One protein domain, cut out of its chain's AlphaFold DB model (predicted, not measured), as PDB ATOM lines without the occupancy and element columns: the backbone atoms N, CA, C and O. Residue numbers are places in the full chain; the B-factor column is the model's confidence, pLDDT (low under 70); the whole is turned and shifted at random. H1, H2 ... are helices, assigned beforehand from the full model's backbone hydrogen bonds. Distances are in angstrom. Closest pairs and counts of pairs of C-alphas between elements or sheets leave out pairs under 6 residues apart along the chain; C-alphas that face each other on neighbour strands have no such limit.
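Overview. This is residues 57 to 125 of the 231 residues of the protein "67 kDa myosin-cross-reactive antigen family protein" of Pochonia chlamydosporia 123 (UniProt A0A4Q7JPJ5). Picture an open V of two helices, H1 and H2, with the short helix H3 near the mouth of the V and the long helix H4 running outward from the last part of H2. H1 and H2 meet at the point of the V, and residues 115 to 125, the far part of H4 and the two residues after it, stick out as a free arm that makes much of the length. The printed part has 69 residues, with four named helices in the order H1, H2, H3, H4 and no named strand, and its class is all helix. It is only just loose, close to compact, with a radius of gyration of the C-alphas of 13.6 A, and elongated, spanning 44 by 28 by 20 A.

Along the chain. Find C-alpha 57 at (197.405, 179.809, 163.150); from there H1, residues 57 to 70, runs 20.0 A to C-alpha 70. After a short link of seven residues, look for C-alpha 78 at (174.946, 182.807, 168.779), where H2, residues 78 to 88, begins its 15.1 A. A tight link of two residues leads to H3, residues 91 to 96. A short link of seven residues then brings you to H4, residues 104 to 123, the longest helix, which covers 28.4 A and ends with C-alpha 123 at (160.635, 155.818, 163.854).

Arrangement. Start with H1 and H2, which touch through residues 66 to 70 of H1 alone; their closest C-alphas, those of Leu 70 and Gln 78, are 5.8 A apart. They run opposite ways at a steep tilt of 60 degrees. Look next at H3, which is close to H1 but not clearly touching, with the C-alphas of Ser 58 and Ala 96 closest at 7.7 A. H3 is also close to H2 but not clearly touching, the closest C-alphas being those of Leu 86 and Arg 94, at 7.3 A. H2 and H4 touch, with H4 doing so through residues 106 to 110 alone; the closest C-alphas are those of Ala 87 and Ser 107, at 5.1 A. Their lines are only just about perpendicular, at 72 degrees. H4 is apart from H1 and from H3. In H1, H2, H3 and H4 every backbone O i to N i+4 pair is within hydrogen-bond range.

Size, cuts and confidence. The two C-alphas farthest apart are those of Ser 57 and Leu 124, at 44.5 A. Leave out residues 115 to 125, which stand free, and the remaining 58 residues span 32 by 26 by 16 A. The printed part has no cut and no long link between its helices. The mean pLDDT of the printed part is 92.0, and no printed residue is under 70.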
ATOM      1  N   SER A  57     198.034 179.608 164.462       90.50
ATOM      2  CA  SER A  57     197.405 179.809 163.150       90.50
ATOM      3  C   SER A  57     196.100 179.024 163.026       90.50
ATOM      4  O   SER A  57     195.085 179.574 162.593       90.50
ATOM      5  N   SER A  58     196.104 177.767 163.474       88.25
ATOM      6  CA  SER A  58     194.930 176.895 163.493       88.25
ATOM      7  C   SER A  58     193.849 177.423 164.432       88.25
ATOM      8  O   SER A  58     192.675 177.414 164.072       88.25
ATOM      9  N   GLN A  59     194.228 177.951 165.601       91.00
ATOM     10  CA  GLN A  59     193.288 178.578 166.533       91.00
ATOM     11  C   GLN A  59     192.603 179.798 165.906       91.00
ATOM     12  O   GLN A  59     191.378 179.920 165.973       91.00
ATOM     13  N   ARG A  60     193.367 180.688 165.258       93.19
ATOM     14  CA  ARG A  60     192.801 181.863 164.582       93.19
ATOM     15  C   ARG A  60     191.834 181.458 163.471       93.19
ATOM     16  O   ARG A  60     190.750 182.028 163.374       93.19
ATOM     17  N   LEU A  61     192.204 180.466 162.663       92.62
ATOM     18  CA  LEU A  61     191.336 179.940 161.610       92.62
ATOM     19  C   LEU A  61     190.046 179.348 162.192       92.62
ATOM     20  O   LEU A  61     188.963 179.643 161.695       92.62
ATOM     21  N   ALA A  62     190.147 178.569 163.270       91.50
ATOM     22  CA  ALA A  62     188.992 177.975 163.931       91.50
ATOM     23  C   ALA A  62     188.034 179.031 164.499       91.50
ATOM     24  O   ALA A  62     186.822 178.873 164.388       91.50
ATOM     25  N   GLN A  63     188.555 180.125 165.066       91.44
ATOM     26  CA  GLN A  63     187.731 181.237 165.551       91.44
ATOM     27  C   GLN A  63     186.968 181.913 164.409       91.44
ATOM     28  O   GLN A  63     185.749 182.022 164.485       91.44
ATOM     29  N   VAL A  64     187.657 182.269 163.319       94.06
ATOM     30  CA  VAL A  64     187.016 182.883 162.142       94.06
ATOM     31  C   VAL A  64     185.971 181.948 161.532       94.06
ATOM     32  O   VAL A  64     184.885 182.392 161.167       94.06
ATOM     33  N   GLN A  65     186.266 180.648 161.456       92.69
ATOM     34  CA  GLN A  65     185.324 179.655 160.950       92.69
ATOM     35  C   GLN A  65     184.090 179.528 161.851       92.69
ATOM     36  O   GLN A  65     182.970 179.469 161.347       92.69
ATOM     37  N   LEU A  66     184.271 179.498 163.176       92.50
ATOM     38  CA  LEU A  66     183.159 179.480 164.127       92.50
ATOM     39  C   LEU A  66     182.295 180.730 163.976       92.50
ATOM     40  O   LEU A  66     181.080 180.604 163.873       92.50
ATOM     41  N   ASP A  67     182.900 181.911 163.900       92.44
ATOM     42  CA  ASP A  67     182.164 183.167 163.752       92.44
ATOM     43  C   ASP A  67     181.407 183.217 162.412       92.44
ATOM     44  O   ASP A  67     180.247 183.634 162.359       92.44
ATOM     45  N   MET A  68     182.006 182.689 161.338       92.50
ATOM     46  CA  MET A  68     181.348 182.539 160.039       92.50
ATOM     47  C   MET A  68     180.127 181.616 160.122       92.50
ATOM     48  O   MET A  68     179.052 181.986 159.650       92.50
ATOM     49  N   VAL A  69     180.254 180.441 160.743       91.62
ATOM     50  CA  VAL A  69     179.131 179.504 160.922       91.62
ATOM     51  C   VAL A  69     178.049 180.112 161.819       91.62
ATOM     52  O   VAL A  69     176.860 179.994 161.531       91.62
ATOM     53  N   LEU A  70     178.436 180.813 162.884       92.50
ATOM     54  CA  LEU A  70     177.496 181.448 163.806       92.50
ATOM     55  C   LEU A  70     176.736 182.614 163.172       92.50
ATOM     56  O   LEU A  70     175.614 182.890 163.592       92.50
ATOM     57  N   SER A  71     177.285 183.238 162.125       90.81
ATOM     58  CA  SER A  71     176.615 184.309 161.377       90.81
ATOM     59  C   SER A  71     175.319 183.877 160.676       90.81
ATOM     60  O   SER A  71     174.565 184.729 160.216       90.81
ATOM     61  N   ILE A  72     175.047 182.568 160.597       88.69
ATOM     62  CA  ILE A  72     173.774 182.015 160.110       88.69
ATOM     63  C   ILE A  72     172.648 182.249 161.131       88.69
ATOM     64  O   ILE A  72     171.480 182.344 160.761       88.69
ATOM     65  N   PHE A  73     172.984 182.334 162.419       89.88
ATOM     66  CA  PHE A  73     172.015 182.461 163.501       89.88
ATOM     67  C   PHE A  73     171.838 183.921 163.941       89.88
ATOM     68  O   PHE A  73     172.803 184.697 163.928       89.88
ATOM     69  N   PRO A  74     170.641 184.290 164.440       89.69
ATOM     70  CA  PRO A  74     170.422 185.576 165.093       89.69
ATOM     71  C   PRO A  74     171.409 185.800 166.238       89.69
ATOM     72  O   PRO A  74     171.711 184.872 166.992       89.69
ATOM     73  N   THR A  75     171.853 187.043 166.418       89.38
ATOM     74  CA  THR A  75     172.873 187.436 167.410       89.38
ATOM     75  C   THR A  75     172.569 186.945 168.827       89.38
ATOM     76  O   THR A  75     173.467 186.488 169.528       89.38
ATOM     77  N   VAL A  76     171.294 186.943 169.224       91.19
ATOM     78  CA  VAL A  76     170.830 186.472 170.541       91.19
ATOM     79  C   VAL A  76     171.084 184.970 170.753       91.19
ATOM     80  O   VAL A  76     171.349 184.538 171.872       91.19
ATOM     81  N   MET A  77     171.035 184.163 169.690       92.06
ATOM     82  CA  MET A  77     171.216 182.706 169.756       92.06
ATOM     83  C   MET A  77     172.675 182.267 169.577       92.06
ATOM     84  O   MET A  77     173.010 181.127 169.907       92.06
ATOM     85  N   GLN A  78     173.550 183.144 169.079       92.56
ATOM     86  CA  GLN A  78     174.946 182.807 168.779       92.56
ATOM     87  C   GLN A  78     175.726 182.234 169.975       92.56
ATOM     88  O   GLN A  78     176.423 181.239 169.772       92.56
ATOM     89  N   PRO A  79     175.608 182.747 171.220       92.81
ATOM     90  CA  PRO A  79     176.340 182.180 172.355       92.81
ATOM     91  C   PRO A  79     175.960 180.722 172.643       92.81
ATOM     92  O   PRO A  79     176.833 179.892 172.905       92.81
ATOM     93  N   LEU A  80     174.667 180.396 172.543       93.69
ATOM     94  CA  LEU A  80     174.176 179.031 172.714       93.69
ATOM     95  C   LEU A  80     174.666 178.136 171.572       93.69
ATOM     96  O   LEU A  80     175.242 177.080 171.826       93.69
ATOM     97  N   MET A  81     174.502 178.581 170.322       93.31
ATOM     98  CA  MET A  81     174.933 177.826 169.140       93.31
ATOM     99  C   MET A  81     176.442 177.586 169.127       93.31
ATOM    100  O   MET A  81     176.889 176.523 168.703       93.31
ATOM    101  N   ARG A  82     177.232 178.518 169.669       94.12
ATOM    102  CA  ARG A  82     178.674 178.346 169.855       94.12
ATOM    103  C   ARG A  82     178.973 177.186 170.794       94.12
ATOM    104  O   ARG A  82     179.781 176.330 170.454       94.12
ATOM    105  N   GLN A  83     178.315 177.133 171.951       93.81
ATOM    106  CA  GLN A  83     178.507 176.038 172.905       93.81
ATOM    107  C   GLN A  83     178.027 174.694 172.348       93.81
ATOM    108  O   GLN A  83     178.720 173.693 172.511       93.81
ATOM    109  N   MET A  84     176.895 174.669 171.638       93.19
ATOM    110  CA  MET A  84     176.415 173.457 170.966       93.19
ATOM    111  C   MET A  84     177.393 172.987 169.878       93.19
ATOM    112  O   MET A  84     177.704 171.802 169.800       93.19
ATOM    113  N   GLY A  85     177.935 173.908 169.075       92.12
ATOM    114  CA  GLY A  85     178.962 173.606 168.077       92.12
ATOM    115  C   GLY A  85     180.229 173.024 168.704       92.12
ATOM    116  O   GLY A  85     180.737 172.012 168.228       92.12
ATOM    117  N   LEU A  86     180.689 173.594 169.822       92.75
ATOM    118  CA  LEU A  86     181.815 173.059 170.595       92.75
ATOM    119  C   LEU A  86     181.519 171.670 171.182       92.75
ATOM    120  O   LEU A  86     182.419 170.840 171.230       92.75
ATOM    121  N   ALA A  87     180.283 171.390 171.601       92.62
ATOM    122  CA  ALA A  87     179.890 170.064 172.088       92.62
ATOM    123  C   ALA A  87     179.898 168.997 170.984       92.62
ATOM    124  O   ALA A  87     180.255 167.852 171.242       92.62
ATOM    125  N   ILE A  88     179.537 169.376 169.754       91.44
ATOM    126  CA  ILE A  88     179.595 168.488 168.583       91.44
ATOM    127  C   ILE A  88     181.048 168.242 168.152       91.44
ATOM    128  O   ILE A  88     181.376 167.159 167.667       91.44
ATOM    129  N   MET A  89     181.933 169.225 168.338       89.88
ATOM    130  CA  MET A  89     183.360 169.062 168.076       89.88
ATOM    131  C   MET A  89     183.993 168.079 169.070       89.88
ATOM    132  O   MET A  89     183.947 168.263 170.291       89.88
ATOM    133  N   GLY A  90     184.645 167.048 168.530       85.19
ATOM    134  CA  GLY A  90     185.380 166.070 169.328       85.19
ATOM    135  C   GLY A  90     186.475 166.717 170.182       85.19
ATOM    136  O   GLY A  90     187.040 167.753 169.831       85.19
ATOM    137  N   GLU A  91     186.800 166.083 171.308       87.00
ATOM    138  CA  GLU A  91     187.783 166.581 172.280       87.00
ATOM    139  C   GLU A  91     189.143 166.894 171.641       87.00
ATOM    140  O   GLU A  91     189.676 167.987 171.819       87.00
ATOM    141  N   ARG A  92     189.657 165.984 170.802       85.88
ATOM    142  CA  ARG A  92     190.936 166.156 170.093       85.88
ATOM    143  C   ARG A  92     190.941 167.381 169.180       85.88
ATOM    144  O   ARG A  92     191.929 168.101 169.124       85.88
ATOM    145  N   MET A  93     189.828 167.626 168.492       87.81
ATOM    146  CA  MET A  93     189.657 168.776 167.605       87.81
ATOM    147  C   MET A  93     189.622 170.080 168.400       87.81
ATOM    148  O   MET A  93     190.303 171.038 168.039       87.81
ATOM    149  N   ARG A  94     188.898 170.110 169.526       90.69
ATOM    150  CA  ARG A  94     188.900 171.270 170.428       90.69
ATOM    151  C   ARG A  94     190.288 171.546 170.996       90.69
ATOM    152  O   ARG A  94     190.701 172.703 171.015       90.69
ATOM    153  N   TYR A  95     191.015 170.501 171.385       88.81
ATOM    154  CA  TYR A  95     192.391 170.612 171.860       88.81
ATOM    155  C   TYR A  95     193.325 171.182 170.782       88.81
ATOM    156  O   TYR A  95     193.981 172.199 171.012       88.81
ATOM    157  N   ALA A  96     193.322 170.605 169.575       88.50
ATOM    158  CA  ALA A  96     194.160 171.049 168.458       88.50
ATOM    159  C   ALA A  96     193.881 172.502 168.029       88.50
ATOM    160  O   ALA A  96     194.785 173.216 167.597       88.50
ATOM    161  N   PHE A  97     192.645 172.980 168.185       90.31
ATOM    162  CA  PHE A  97     192.291 174.374 167.913       90.31
ATOM    163  C   PHE A  97     192.364 175.292 169.134       90.31
ATOM    164  O   PHE A  97     192.073 176.479 169.003       90.31
ATOM    165  N   SER A  98     192.755 174.782 170.307       90.19
ATOM    166  CA  SER A  98     192.779 175.547 171.563       90.19
ATOM    167  C   SER A  98     191.446 176.266 171.824       90.19
ATOM    168  O   SER A  98     191.399 177.460 172.137       90.19
ATOM    169  N   LEU A  99     190.348 175.535 171.615       89.81
ATOM    170  CA  LEU A  99     188.985 176.000 171.843       89.81
ATOM    171  C   LEU A  99     188.542 175.671 173.275       89.81
ATOM    172  O   LEU A  99     188.927 174.631 173.810       89.81
ATOM    173  N   PRO A 100     187.714 176.529 173.896       90.19
ATOM    174  CA  PRO A 100     187.239 176.296 175.251       90.19
ATOM    175  C   PRO A 100     186.328 175.068 175.325       90.19
ATOM    176  O   PRO A 100     185.693 174.668 174.344       90.19
ATOM    177  N   GLU A 101     186.232 174.489 176.518       89.56
ATOM    178  CA  GLU A 101     185.301 173.397 176.769       89.56
ATOM    179  C   GLU A 101     183.851 173.902 176.809       89.56
ATOM    180  O   GLU A 101     183.571 174.957 177.388       89.56
ATOM    181  N   PRO A 102     182.909 173.174 176.187       91.88
ATOM    182  CA  PRO A 102     181.494 173.493 176.290       91.88
ATOM    183  C   PRO A 102     180.978 173.183 177.700       91.88
ATOM    184  O   PRO A 102     181.395 172.213 178.335       91.88
ATOM    185  N   GLY A 103     180.018 173.974 178.182       92.00
ATOM    186  CA  GLY A 103     179.387 173.720 179.474       92.00
ATOM    187  C   GLY A 103     178.665 172.369 179.495       92.00
ATOM    188  O   GLY A 103     177.962 172.018 178.547       92.00
ATOM    189  N   LEU A 104     178.791 171.626 180.599       92.31
ATOM    190  CA  LEU A 104     178.231 170.273 180.741       92.31
ATOM    191  C   LEU A 104     176.727 170.210 180.433       92.31
ATOM    192  O   LEU A 104     176.278 169.306 179.732       92.31
ATOM    193  N   GLY A 105     175.955 171.197 180.901       93.94
ATOM    194  CA  GLY A 105     174.512 171.264 180.656       93.94
ATOM    195  C   GLY A 105     174.155 171.442 179.177       93.94
ATOM    196  O   GLY A 105     173.256 170.770 178.675       93.94
ATOM    197  N   VAL A 106     174.888 172.293 178.449       93.69
ATOM    198  CA  VAL A 106     174.654 172.510 177.011       93.69
ATOM    199  C   VAL A 106     175.106 171.304 176.196       93.69
ATOM    200  O   VAL A 106     174.428 170.925 175.242       93.69
ATOM    201  N   SER A 107     176.192 170.643 176.596       93.81
ATOM    202  CA  SER A 107     176.624 169.382 175.989       93.81
ATOM    203  C   SER A 107     175.561 168.294 176.148       93.81
ATOM    204  O   SER A 107     175.150 167.694 175.156       93.81
ATOM    205  N   ALA A 108     175.041 168.098 177.366       95.31
ATOM    206  CA  ALA A 108     173.968 167.140 177.631       95.31
ATOM    207  C   ALA A 108     172.711 167.451 176.802       95.31
ATOM    208  O   ALA A 108     172.157 166.555 176.161       95.31
ATOM    209  N   LEU A 109     172.305 168.724 176.739       95.25
ATOM    210  CA  LEU A 109     171.199 169.169 175.891       95.25
ATOM    211  C   LEU A 109     171.453 168.842 174.413       95.25
ATOM    212  O   LEU A 109     170.580 168.296 173.744       95.25
ATOM    213  N   THR A 110     172.651 169.136 173.908       94.88
ATOM    214  CA  THR A 110     173.016 168.933 172.499       94.88
ATOM    215  C   THR A 110     172.942 167.461 172.108       94.88
ATOM    216  O   THR A 110     172.286 167.121 171.121       94.88
ATOM    217  N   PHE A 111     173.549 166.571 172.898       95.12
ATOM    218  CA  PHE A 111     173.494 165.132 172.635       95.12
ATOM    219  C   PHE A 111     172.079 164.574 172.785       95.12
ATOM    220  O   PHE A 111     171.669 163.744 171.976       95.12
ATOM    221  N   THR A 112     171.296 165.082 173.742       96.44
ATOM    222  CA  THR A 112     169.885 164.698 173.897       96.44
ATOM    223  C   THR A 112     169.059 165.101 172.677       96.44
ATOM    224  O   THR A 112     168.286 164.294 172.169       96.44
ATOM    225  N   LEU A 113     169.248 166.317 172.153       95.75
ATOM    226  CA  LEU A 113     168.569 166.786 170.941       95.75
ATOM    227  C   LEU A 113     168.977 165.980 169.701       95.75
ATOM    228  O   LEU A 113     168.122 165.662 168.874       95.75
ATOM    229  N   MET A 114     170.258 165.620 169.569       95.25
ATOM    230  CA  MET A 114     170.737 164.766 168.474       95.25
ATOM    231  C   MET A 114     170.154 163.357 168.556       95.25
ATOM    232  O   MET A 114     169.680 162.828 167.549       95.25
ATOM    233  N   TRP A 115     170.134 162.773 169.754       96.06
ATOM    234  CA  TRP A 115     169.528 161.469 169.990       96.06
ATOM    235  C   TRP A 115     168.024 161.493 169.713       96.06
ATOM    236  O   TRP A 115     167.524 160.652 168.969       96.06
ATOM    237  N   LEU A 116     167.311 162.504 170.215       96.75
ATOM    238  CA  LEU A 116     165.888 162.685 169.947       96.75
ATOM    239  C   LEU A 116     165.633 162.809 168.445       96.75
ATOM    240  O   LEU A 116     164.792 162.096 167.908       96.75
ATOM    241  N   ARG A 117     166.395 163.651 167.737       94.88
ATOM    242  CA  ARG A 117     166.301 163.775 166.277       94.88
ATOM    243  C   ARG A 117     166.495 162.426 165.585       94.88
ATOM    244  O   ARG A 117     165.741 162.117 164.666       94.88
ATOM    245  N   TRP A 118     167.482 161.639 166.006       93.62
ATOM    246  CA  TRP A 118     167.711 160.301 165.466       93.62
ATOM    247  C   TRP A 118     166.496 159.387 165.684       93.62
ATOM    248  O   TRP A 118     166.025 158.792 164.715       93.62
ATOM    249  N   VAL A 119     165.928 159.344 166.895       95.06
ATOM    250  CA  VAL A 119     164.708 158.574 167.201       95.06
ATOM    251  C   VAL A 119     163.540 159.028 166.318       95.06
ATOM    252  O   VAL A 119     162.893 158.202 165.674       95.06
ATOM    253  N   LEU A 120     163.291 160.336 166.219       94.69
ATOM    254  CA  LEU A 120     162.196 160.884 165.412       94.69
ATOM    255  C   LEU A 120     162.352 160.517 163.928       94.69
ATOM    256  O   LEU A 120     161.398 160.068 163.297       94.69
ATOM    257  N   ILE A 121     163.558 160.661 163.367       91.00
ATOM    258  CA  ILE A 121     163.829 160.309 161.966       91.00
ATOM    259  C   ILE A 121     163.704 158.805 161.735       91.00
ATOM    260  O   ILE A 121     163.185 158.394 160.701       91.00
ATOM    261  N   ARG A 122     164.165 157.982 162.679       89.38
ATOM    262  CA  ARG A 122     164.167 156.525 162.531       89.38
ATOM    263  C   ARG A 122     162.769 155.917 162.633       89.38
ATOM    264  O   ARG A 122     162.512 154.939 161.935       89.38
ATOM    265  N   PHE A 123     161.909 156.454 163.501       92.25
ATOM    266  CA  PHE A 123     160.635 155.818 163.854       92.25
ATOM    267  C   PHE A 123     159.381 156.582 163.410       92.25
ATOM    268  O   PHE A 123     158.349 155.945 163.227       92.25
ATOM    269  N   LEU A 124     159.431 157.910 163.242       93.06
ATOM    270  CA  LEU A 124     158.236 158.714 162.927       93.06
ATOM    271  C   LEU A 124     158.202 159.249 161.496       93.06
ATOM    272  O   LEU A 124     157.123 159.534 160.981       93.06
ATOM    273  N   LEU A 125     159.358 159.428 160.855       89.56
ATOM    274  CA  LEU A 125     159.423 159.974 159.502       89.56
ATOM    275  C   LEU A 125     159.397 158.846 158.458       89.56
ATOM    276  O   LEU A 125     160.126 157.863 158.598       89.56
TER     277      LEU A 125